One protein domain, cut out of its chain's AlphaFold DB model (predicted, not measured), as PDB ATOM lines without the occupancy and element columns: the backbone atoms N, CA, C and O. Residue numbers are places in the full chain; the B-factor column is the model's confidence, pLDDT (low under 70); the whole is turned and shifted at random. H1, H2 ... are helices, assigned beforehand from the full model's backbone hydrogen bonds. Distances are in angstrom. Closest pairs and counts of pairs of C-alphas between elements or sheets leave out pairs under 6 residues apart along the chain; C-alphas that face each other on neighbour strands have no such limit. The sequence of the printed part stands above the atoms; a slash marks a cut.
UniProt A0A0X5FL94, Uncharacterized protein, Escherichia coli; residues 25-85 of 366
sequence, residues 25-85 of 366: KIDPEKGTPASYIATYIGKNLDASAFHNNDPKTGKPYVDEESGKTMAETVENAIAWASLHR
ATOM      1  N   LYS A  25      34.595 -54.878   0.712       81.12
ATOM      2  CA  LYS A  25      34.757 -54.498  -0.696       81.12
ATOM      3  C   LYS A  25      35.158 -55.733  -1.502       81.12
ATOM      4  O   LYS A  25      35.928 -56.559  -1.019       81.12
ATOM      5  N   ILE A  26      34.641 -55.836  -2.726       77.88
ATOM      6  CA  ILE A  26      34.978 -56.930  -3.639       77.88
ATOM      7  C   ILE A  26      36.474 -56.870  -3.946       77.88
ATOM      8  O   ILE A  26      36.980 -55.840  -4.390       77.88
ATOM      9  N   ASP A  27      37.146 -57.990  -3.713       82.31
ATOM     10  CA  ASP A  27      38.538 -58.220  -4.071       82.31
ATOM     11  C   ASP A  27      38.581 -59.007  -5.393       82.31
ATOM     12  O   ASP A  27      38.179 -60.175  -5.403       82.31
ATOM     13  N   PRO A  28      39.027 -58.400  -6.512       78.75
ATOM     14  CA  PRO A  28      39.059 -59.060  -7.815       78.75
ATOM     15  C   PRO A  28      39.900 -60.342  -7.842       78.75
ATOM     16  O   PRO A  28      39.609 -61.231  -8.642       78.75
ATOM     17  N   GLU A  29      40.913 -60.465  -6.975       82.06
ATOM     18  CA  GLU A  29      41.778 -61.651  -6.911       82.06
ATOM     19  C   GLU A  29      41.049 -62.870  -6.331       82.06
ATOM     20  O   GLU A  29      41.348 -64.009  -6.691       82.06
ATOM     21  N   LYS A  30      40.039 -62.647  -5.481       76.31
ATOM     22  CA  LYS A  30      39.203 -63.709  -4.890       76.31
ATOM     23  C   LYS A  30      38.055 -64.149  -5.799       76.31
ATOM     24  O   LYS A  30      37.310 -65.066  -5.449       76.31
ATOM     25  N   GLY A  31      37.914 -63.516  -6.961       74.06
ATOM     26  CA  GLY A  31      36.850 -63.766  -7.921       74.06
ATOM     27  C   GLY A  31      35.762 -62.698  -7.900       74.06
ATOM     28  O   GLY A  31      35.758 -61.752  -7.115       74.06
ATOM     29  N   THR A  32      34.809 -62.840  -8.813       77.44
ATOM     30  CA  THR A  32      33.705 -61.891  -8.966       77.44
ATOM     31  C   THR A  32      32.475 -62.364  -8.182       77.44
ATOM     32  O   THR A  32      32.307 -63.562  -7.938       77.44
ATOM     33  N   PRO A  33      31.531 -61.472  -7.837       78.00
ATOM     34  CA  PRO A  33      30.234 -61.894  -7.303       78.00
ATOM     35  C   PRO A  33      29.526 -62.922  -8.200       78.00
ATOM     36  O   PRO A  33      28.827 -63.803  -7.708       78.00
ATOM     37  N   ALA A  34      29.751 -62.854  -9.516       80.62
ATOM     38  CA  ALA A  34      29.230 -63.828 -10.465       80.62
ATOM     39  C   ALA A  34      29.837 -65.227 -10.264       80.62
ATOM     40  O   ALA A  34      29.085 -66.199 -10.247       80.62
ATOM     41  N   SER A  35      31.156 -65.351 -10.050       77.50
ATOM     42  CA  SER A  35      31.788 -66.654  -9.774       77.50
ATOM     43  C   SER A  35      31.346 -67.234  -8.433       77.50
ATOM     44  O   SER A  35      31.161 -68.446  -8.309       77.50
ATOM     45  N   TYR A  36      31.106 -66.371  -7.441       79.12
ATOM     46  CA  TYR A  36      30.500 -66.781  -6.180       79.12
ATOM     47  C   TYR A  36      29.101 -67.363  -6.418       79.12
ATOM     48  O   TYR A  36      28.875 -68.531  -6.120       79.12
ATOM     49  N   ILE A  37      28.187 -66.619  -7.053       80.12
ATOM     50  CA  ILE A  37      26.830 -67.105  -7.366       80.12
ATOM     51  C   ILE A  37      26.872 -68.406  -8.182       80.12
ATOM     52  O   ILE A  37      26.164 -69.355  -7.850       80.12
ATOM     53  N   ALA A  38      27.727 -68.485  -9.205       80.62
ATOM     54  CA  ALA A  38      27.880 -69.677 -10.039       80.62
ATOM     55  C   ALA A  38      28.304 -70.906  -9.226       80.62
ATOM     56  O   ALA A  38      27.795 -72.000  -9.463       80.62
ATOM     57  N   THR A  39      29.162 -70.722  -8.220       77.00
ATOM     58  CA  THR A  39      29.576 -71.799  -7.319       77.00
ATOM     59  C   THR A  39      28.377 -72.339  -6.539       77.00
ATOM     60  O   THR A  39      28.185 -73.549  -6.480       77.00
ATOM     61  N   TYR A  40      27.527 -71.474  -5.980       75.25
ATOM     62  CA  TYR A  40      26.345 -71.917  -5.222       75.25
ATOM     63  C   TYR A  40      25.265 -72.550  -6.102       75.25
ATOM     64  O   TYR A  40      24.586 -73.476  -5.656       75.25
ATOM     65  N   ILE A  41      25.127 -72.087  -7.344       81.06
ATOM     66  CA  ILE A  41      24.256 -72.725  -8.331       81.06
ATOM     67  C   ILE A  41      24.788 -74.126  -8.662       81.06
ATOM     68  O   ILE A  41      24.053 -75.102  -8.540       81.06
ATOM     69  N   GLY A  42      26.075 -74.241  -9.008       77.88
ATOM     70  CA  GLY A  42      26.704 -75.513  -9.371       77.88
ATOM     71  C   GLY A  42      26.616 -76.554  -8.256       77.88
ATOM     72  O   GLY A  42      26.227 -77.690  -8.512       77.88
ATOM     73  N   LYS A  43      26.848 -76.134  -7.005       76.69
ATOM     74  CA  LYS A  43      26.742 -76.993  -5.815       76.69
ATOM     75  C   LYS A  43      25.383 -77.680  -5.655       76.69
ATOM     76  O   LYS A  43      25.335 -78.688  -4.978       76.69
ATOM     77  N   ASN A  44      24.304 -77.140  -6.221       76.00
ATOM     78  CA  ASN A  44      22.940 -77.654  -6.049       76.00
ATOM     79  C   ASN A  44      22.347 -78.276  -7.321       76.00
ATOM     80  O   ASN A  44      21.223 -78.770  -7.280       76.00
ATOM     81  N   LEU A  45      23.052 -78.197  -8.452       74.56
ATOM     82  CA  LEU A  45      22.576 -78.734  -9.730       74.56
ATOM     83  C   LEU A  45      23.276 -80.030 -10.123       74.56
ATOM     84  O   LEU A  45      22.701 -80.808 -10.879       74.56
ATOM     85  N   ASP A  46      24.497 -80.249  -9.639       77.38
ATOM     86  CA  ASP A  46      25.320 -81.367 -10.075       77.38
ATOM     87  C   ASP A  46      25.901 -82.136  -8.886       77.38
ATOM     88  O   ASP A  46      26.883 -81.730  -8.263       77.38
ATOM     89  N   ALA A  47      25.283 -83.280  -8.583       75.00
ATOM     90  CA  ALA A  47      25.778 -84.212  -7.577       75.00
ATOM     91  C   ALA A  47      27.103 -84.872  -8.003       75.00
ATOM     92  O   ALA A  47      27.870 -85.314  -7.144       75.00
ATOM     93  N   SER A  48      27.413 -84.888  -9.311       75.06
ATOM     94  CA  SER A  48      28.604 -85.559  -9.830       75.06
ATOM     95  C   SER A  48      29.910 -84.918  -9.376       75.06
ATOM     96  O   SER A  48      30.900 -85.617  -9.149       75.06
ATOM     97  N   ALA A  49      29.872 -83.611  -9.104       72.56
ATOM     98  CA  ALA A  49      30.977 -82.865  -8.523       72.56
ATOM     99  C   ALA A  49      31.407 -83.390  -7.136       72.56
ATOM    100  O   ALA A  49      32.536 -83.133  -6.712       72.56
ATOM    101  N   PHE A  50      30.540 -84.139  -6.441       75.56
ATOM    102  CA  PHE A  50      30.767 -84.636  -5.079       75.56
ATOM    103  C   PHE A  50      30.906 -86.158  -4.973       75.56
ATOM    104  O   PHE A  50      31.047 -86.667  -3.861       75.56
ATOM    105  N   HIS A  51      30.878 -86.899  -6.086       74.44
ATOM    106  CA  HIS A  51      31.068 -88.357  -6.050       74.44
ATOM    107  C   HIS A  51      32.505 -88.766  -5.708       74.44
ATOM    108  O   HIS A  51      32.729 -89.862  -5.196       74.44
ATOM    109  N   ASN A  52      33.479 -87.891  -5.969       78.50
ATOM    110  CA  ASN A  52      34.866 -88.111  -5.581       78.50
ATOM    111  C   ASN A  52      35.121 -87.592  -4.163       78.50
ATOM    112  O   ASN A  52      34.522 -86.607  -3.729       78.50
ATOM    113  N   ASN A  53      36.064 -88.221  -3.466       80.19
ATOM    114  CA  ASN A  53      36.534 -87.716  -2.182       80.19
ATOM    115  C   ASN A  53      37.222 -86.357  -2.355       80.19
ATOM    116  O   ASN A  53      37.862 -86.094  -3.376       80.19
ATOM    117  N   ASP A  54      37.120 -85.515  -1.333       77.00
ATOM    118  CA  ASP A  54      37.828 -84.247  -1.260       77.00
ATOM    119  C   ASP A  54      39.341 -84.494  -1.396       77.00
ATOM    120  O   ASP A  54      39.922 -85.201  -0.564       77.00
ATOM    121  N   PRO A  55      40.008 -83.910  -2.411       76.81
ATOM    122  CA  PRO A  55      41.442 -84.076  -2.625       76.81
ATOM    123  C   PRO A  55      42.296 -83.682  -1.416       76.81
ATOM    124  O   PRO A  55      43.415 -84.169  -1.274       76.81
ATOM    125  N   LYS A  56      41.796 -82.788  -0.551       77.50
ATOM    126  CA  LYS A  56      42.528 -82.292   0.620       77.50
ATOM    127  C   LYS A  56      42.393 -83.199   1.835       77.50
ATOM    128  O   LYS A  56      43.352 -83.347   2.587       77.50
ATOM    129  N   THR A  57      41.215 -83.775   2.055       79.50
ATOM    130  CA  THR A  57      40.929 -84.576   3.258       79.50
ATOM    131  C   THR A  57      40.892 -86.079   2.990       79.50
ATOM    132  O   THR A  57      40.953 -86.867   3.934       79.50
ATOM    133  N   GLY A  58      40.802 -86.494   1.722       81.00
ATOM    134  CA  GLY A  58      40.677 -87.889   1.294       81.00
ATOM    135  C   GLY A  58      39.335 -88.533   1.653       81.00
ATOM    136  O   GLY A  58      39.166 -89.735   1.449       81.00
ATOM    137  N   LYS A  59      38.384 -87.756   2.186       80.69
ATOM    138  CA  LYS A  59      37.065 -88.211   2.641       80.69
ATOM    139  C   LYS A  59      35.964 -87.739   1.685       80.69
ATOM    140  O   LYS A  59      36.173 -86.751   0.984       80.69
ATOM    141  N   PRO A  60      34.800 -88.406   1.652       80.56
ATOM    142  CA  PRO A  60      33.650 -87.912   0.905       80.56
ATOM    143  C   PRO A  60      33.267 -86.514   1.385       80.56
ATOM    144  O   PRO A  60      33.423 -86.201   2.566       80.56
ATOM    145  N   TYR A  61      32.733 -85.685   0.493       82.50
ATOM    146  CA  TYR A  61      32.108 -84.437   0.910       82.50
ATOM    147  C   TYR A  61      30.849 -84.762   1.721       82.50
ATOM    148  O   TYR A  61      29.961 -85.458   1.224       82.50
ATOM    149  N   VAL A  62      30.773 -84.272   2.957       83.69
ATOM    150  CA  VAL A  62      29.650 -84.511   3.876       83.69
ATOM    151  C   VAL A  62      29.017 -83.174   4.231       83.69
ATOM    152  O   VAL A  62      29.730 -82.198   4.462       83.69
ATOM    153  N   ASP A  63      27.690 -83.137   4.247       81.62
ATOM    154  CA  ASP A  63      26.927 -82.011   4.764       81.62
ATOM    155  C   ASP A  63      27.034 -81.956   6.296       81.62
ATOM    156  O   ASP A  63      26.800 -82.956   6.978       81.62
ATOM    157  N   GLU A  64      27.393 -80.794   6.841       80.12
ATOM    158  CA  GLU A  64      27.603 -80.617   8.284       80.12
ATOM    159  C   GLU A  64      26.288 -80.657   9.075       80.12
ATOM    160  O   GLU A  64      26.290 -81.069  10.234       80.12
ATOM    161  N   GLU A  65      25.167 -80.264   8.460       79.75
ATOM    162  CA  GLU A  65      23.860 -80.224   9.121       79.75
ATOM    163  C   GLU A  65      23.198 -81.607   9.157       79.75
ATOM    164  O   GLU A  65      22.753 -82.067  10.210       79.75
ATOM    165  N   SER A  66      23.146 -82.303   8.019       79.00
ATOM    166  CA  SER A  66      22.459 -83.589   7.909       79.00
ATOM    167  C   SER A  66      23.366 -84.798   8.154       79.00
ATOM    168  O   SER A  66      22.855 -85.912   8.295       79.00
ATOM    169  N   GLY A  67      24.691 -84.634   8.091       83.69
ATOM    170  CA  GLY A  67      25.667 -85.727   8.154       83.69
ATOM    171  C   GLY A  67      25.635 -86.691   6.960       83.69
ATOM    172  O   GLY A  67      26.264 -87.750   7.016       83.69
ATOM    173  N   LYS A  68      24.892 -86.369   5.892       85.31
ATOM    174  CA  LYS A  68      24.815 -87.181   4.666       85.31
ATOM    175  C   LYS A  68      25.880 -86.740   3.680       85.31
ATOM    176  O   LYS A  68      26.464 -85.668   3.812       85.31
ATOM    177  N   THR A  69      26.119 -87.551   2.657       87.12
ATOM    178  CA  THR A  69      27.017 -87.122   1.584       87.12
ATOM    179  C   THR A  69      26.431 -85.910   0.852       87.12
ATOM    180  O   THR A  69      25.212 -85.761   0.711       87.12
ATOM    181  N   MET A  70      27.297 -85.024   0.363       83.69
ATOM    182  CA  MET A  70      26.864 -83.862  -0.418       83.69
ATOM    183  C   MET A  70      26.136 -84.294  -1.696       83.69
ATOM    184  O   MET A  70      25.145 -83.672  -2.059       83.69
ATOM    185  N   ALA A  71      26.557 -85.396  -2.330       85.38
ATOM    186  CA  ALA A  71      25.882 -85.944  -3.508       85.38
ATOM    187  C   ALA A  71      24.407 -86.294  -3.221       85.38
ATOM    188  O   ALA A  71      23.516 -85.817  -3.922       85.38
ATOM    189  N   GLU A  72      24.131 -87.038  -2.143       86.81
ATOM    190  CA  GLU A  72      22.757 -87.375  -1.736       86.81
ATOM    191  C   GLU A  72      21.940 -86.130  -1.374       86.81
ATOM    192  O   GLU A  72      20.745 -86.053  -1.650       86.81
ATOM    193  N   THR A  73      22.567 -85.138  -0.744       87.31
ATOM    194  CA  THR A  73      21.894 -83.888  -0.360       87.31
ATOM    195  C   THR A  73      21.454 -83.095  -1.591       87.31
ATOM    196  O   THR A  73      20.320 -82.617  -1.647       87.31
ATOM    197  N   VAL A  74      22.310 -83.028  -2.615       86.81
ATOM    198  CA  VAL A  74      21.995 -82.395  -3.902       86.81
ATOM    199  C   VAL A  74      20.870 -83.132  -4.621       86.81
ATOM    200  O   VAL A  74      19.906 -82.497  -5.049       86.81
ATOM    201  N   GLU A  75      20.928 -84.464  -4.699       87.94
ATOM    202  CA  GLU A  75      19.858 -85.265  -5.306       87.94
ATOM    203  C   GLU A  75      18.517 -85.072  -4.589       87.94
ATOM    204  O   GLU A  75      17.493 -84.869  -5.244       87.94
ATOM    205  N   ASN A  76      18.514 -85.045  -3.254       88.25
ATOM    206  CA  ASN A  76      17.314 -84.774  -2.464       88.25
ATOM    207  C   ASN A  76      16.746 -83.377  -2.751       88.25
ATOM    208  O   ASN A  76      15.534 -83.228  -2.916       88.25
ATOM    209  N   ALA A  77      17.603 -82.356  -2.851       86.44
ATOM    210  CA  ALA A  77      17.180 -80.994  -3.168       86.44
ATOM    211  C   ALA A  77      16.571 -80.892  -4.578       86.44
ATOM    212  O   ALA A  77      15.526 -80.260  -4.752       86.44
ATOM    213  N   ILE A  78      17.184 -81.542  -5.575       86.88
ATOM    214  CA  ILE A  78      16.681 -81.596  -6.957       86.88
ATOM    215  C   ILE A  78      15.356 -82.366  -7.023       86.88
ATOM    216  O   ILE A  78      14.402 -81.901  -7.656       86.88
ATOM    217  N   ALA A  79      15.268 -83.519  -6.357       89.69
ATOM    218  CA  ALA A  79      14.058 -84.333  -6.300       89.69
ATOM    219  C   ALA A  79      12.903 -83.566  -5.649       89.69
ATOM    220  O   ALA A  79      11.798 -83.531  -6.190       89.69
ATOM    221  N   TRP A  80      13.166 -82.882  -4.534       91.06
ATOM    222  CA  TRP A  80      12.175 -82.064  -3.844       91.06
ATOM    223  C   TRP A  80      11.711 -80.881  -4.702       91.06
ATOM    224  O   TRP A  80      10.510 -80.675  -4.883       91.06
ATOM    225  N   ALA A  81      12.645 -80.142  -5.310       88.50
ATOM    226  CA  ALA A  81      12.305 -79.045  -6.211       88.50
ATOM    227  C   ALA A  81      11.456 -79.522  -7.400       88.50
ATOM    228  O   ALA A  81      10.474 -78.869  -7.758       88.50
ATOM    229  N   SER A  82      11.786 -80.683  -7.969       87.44
ATOM    230  CA  SER A  82      11.043 -81.291  -9.077       87.44
ATOM    231  C   SER A  82       9.638 -81.721  -8.657       87.44
ATOM    232  O   SER A  82       8.666 -81.381  -9.332       87.44
ATOM    233  N   LEU A  83       9.516 -82.402  -7.513       93.88
ATOM    234  CA  LEU A  83       8.241 -82.860  -6.954       93.88
ATOM    235  C   LEU A  83       7.273 -81.693  -6.726       93.88
ATOM    236  O   LEU A  83       6.094 -81.779  -7.068       93.88
ATOM    237  N   HIS A  84       7.783 -80.580  -6.198       92.31
ATOM    238  CA  HIS A  84       6.988 -79.395  -5.882       92.31
ATOM    239  C   HIS A  84       6.931 -78.360  -7.015       92.31
ATOM    240  O   HIS A  84       6.316 -77.308  -6.848       92.31
ATOM    241  N   ARG A  85       7.543 -78.645  -8.175       87.69
ATOM    242  CA  ARG A  85       7.632 -77.732  -9.330       87.69
ATOM    243  C   ARG A  85       8.226 -76.363  -8.968       87.69
ATOM    244  O   ARG A  85       7.815 -75.327  -9.492       87.69
TER     245      ARG A  85
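This is residues 25 to 85 of the 366 residues of an uncharacterized protein of Escherichia coli (UniProt A0A0X5FL94). Two helices, H1 and H3, stand at about a right angle, with the last turn of H1, residues 43 to 45, meeting the side of H3 at residues 74 to 78; the short helix H2 packs on the first part of H3, and residues 51 to 69 make a long loop with no named element. Residues 25 to 41, with most of H1, stick out as one arm, and residues 79 to 85, with the last part of H3, stick out as another. The printed part has 61 residues with three named helices, H1, H2 and H3 in that order along the chain, and no named strand; its class is all helix. The whole is loose, with a radius of gyration of the C-alphas of 13.9 A, and spans 37 by 35 by 20 A.

The printed part begins at Lys 25, with its C-alpha at (34.757, -54.498, -0.696). H1 is residues 33 to 45, from C-alpha 33 at (30.234, -61.894, -7.303) to C-alpha 45, 18.7 A away. H2 is the four residues 47 to 50. H3, the longest helix with 14 residues, is residues 70 to 83; it measures 19.8 A from first to last C-alpha and ends at C-alpha 83 at (8.241, -82.860, -6.954).

H1 and H2 are close but not clearly touching; their closest C-alphas, those of Lys 43 and Ala 49, are 7.7 A apart. H1 touches H3 with residues 43 to 45 alone, and H3 touches H1 with residues 74 to 78 alone. The closest C-alphas of this pair are those of Asn 44 and Val 74, 5.3 A apart. The lines of H1 and H3 are about perpendicular, at 81 degrees. H2 touches H3, and H3 touches H2 with residues 70 to 75 alone; the closest C-alphas of this pair are those of Ala 47 and Ala 71, 4.4 A apart. In H3 every O i to N i+4 pair is within hydrogen-bond range, and in H1 8 of 9 are; H2 is too short for such a pair.

The two C-alphas farthest apart are those of Glu 29 and Leu 83, at 39.7 A. Without the stretches that stand free, residues 25 to 41 and 79 to 85, the body has 37 residues and spans 26 by 19 by 11 A. The link from H1 to H2 is tight, with 1 residue, and the link from H2 to H3 is long, with 19 residues. The printed part has no cut. The mean pLDDT of the printed part is 81.3, and no printed residue is under 70.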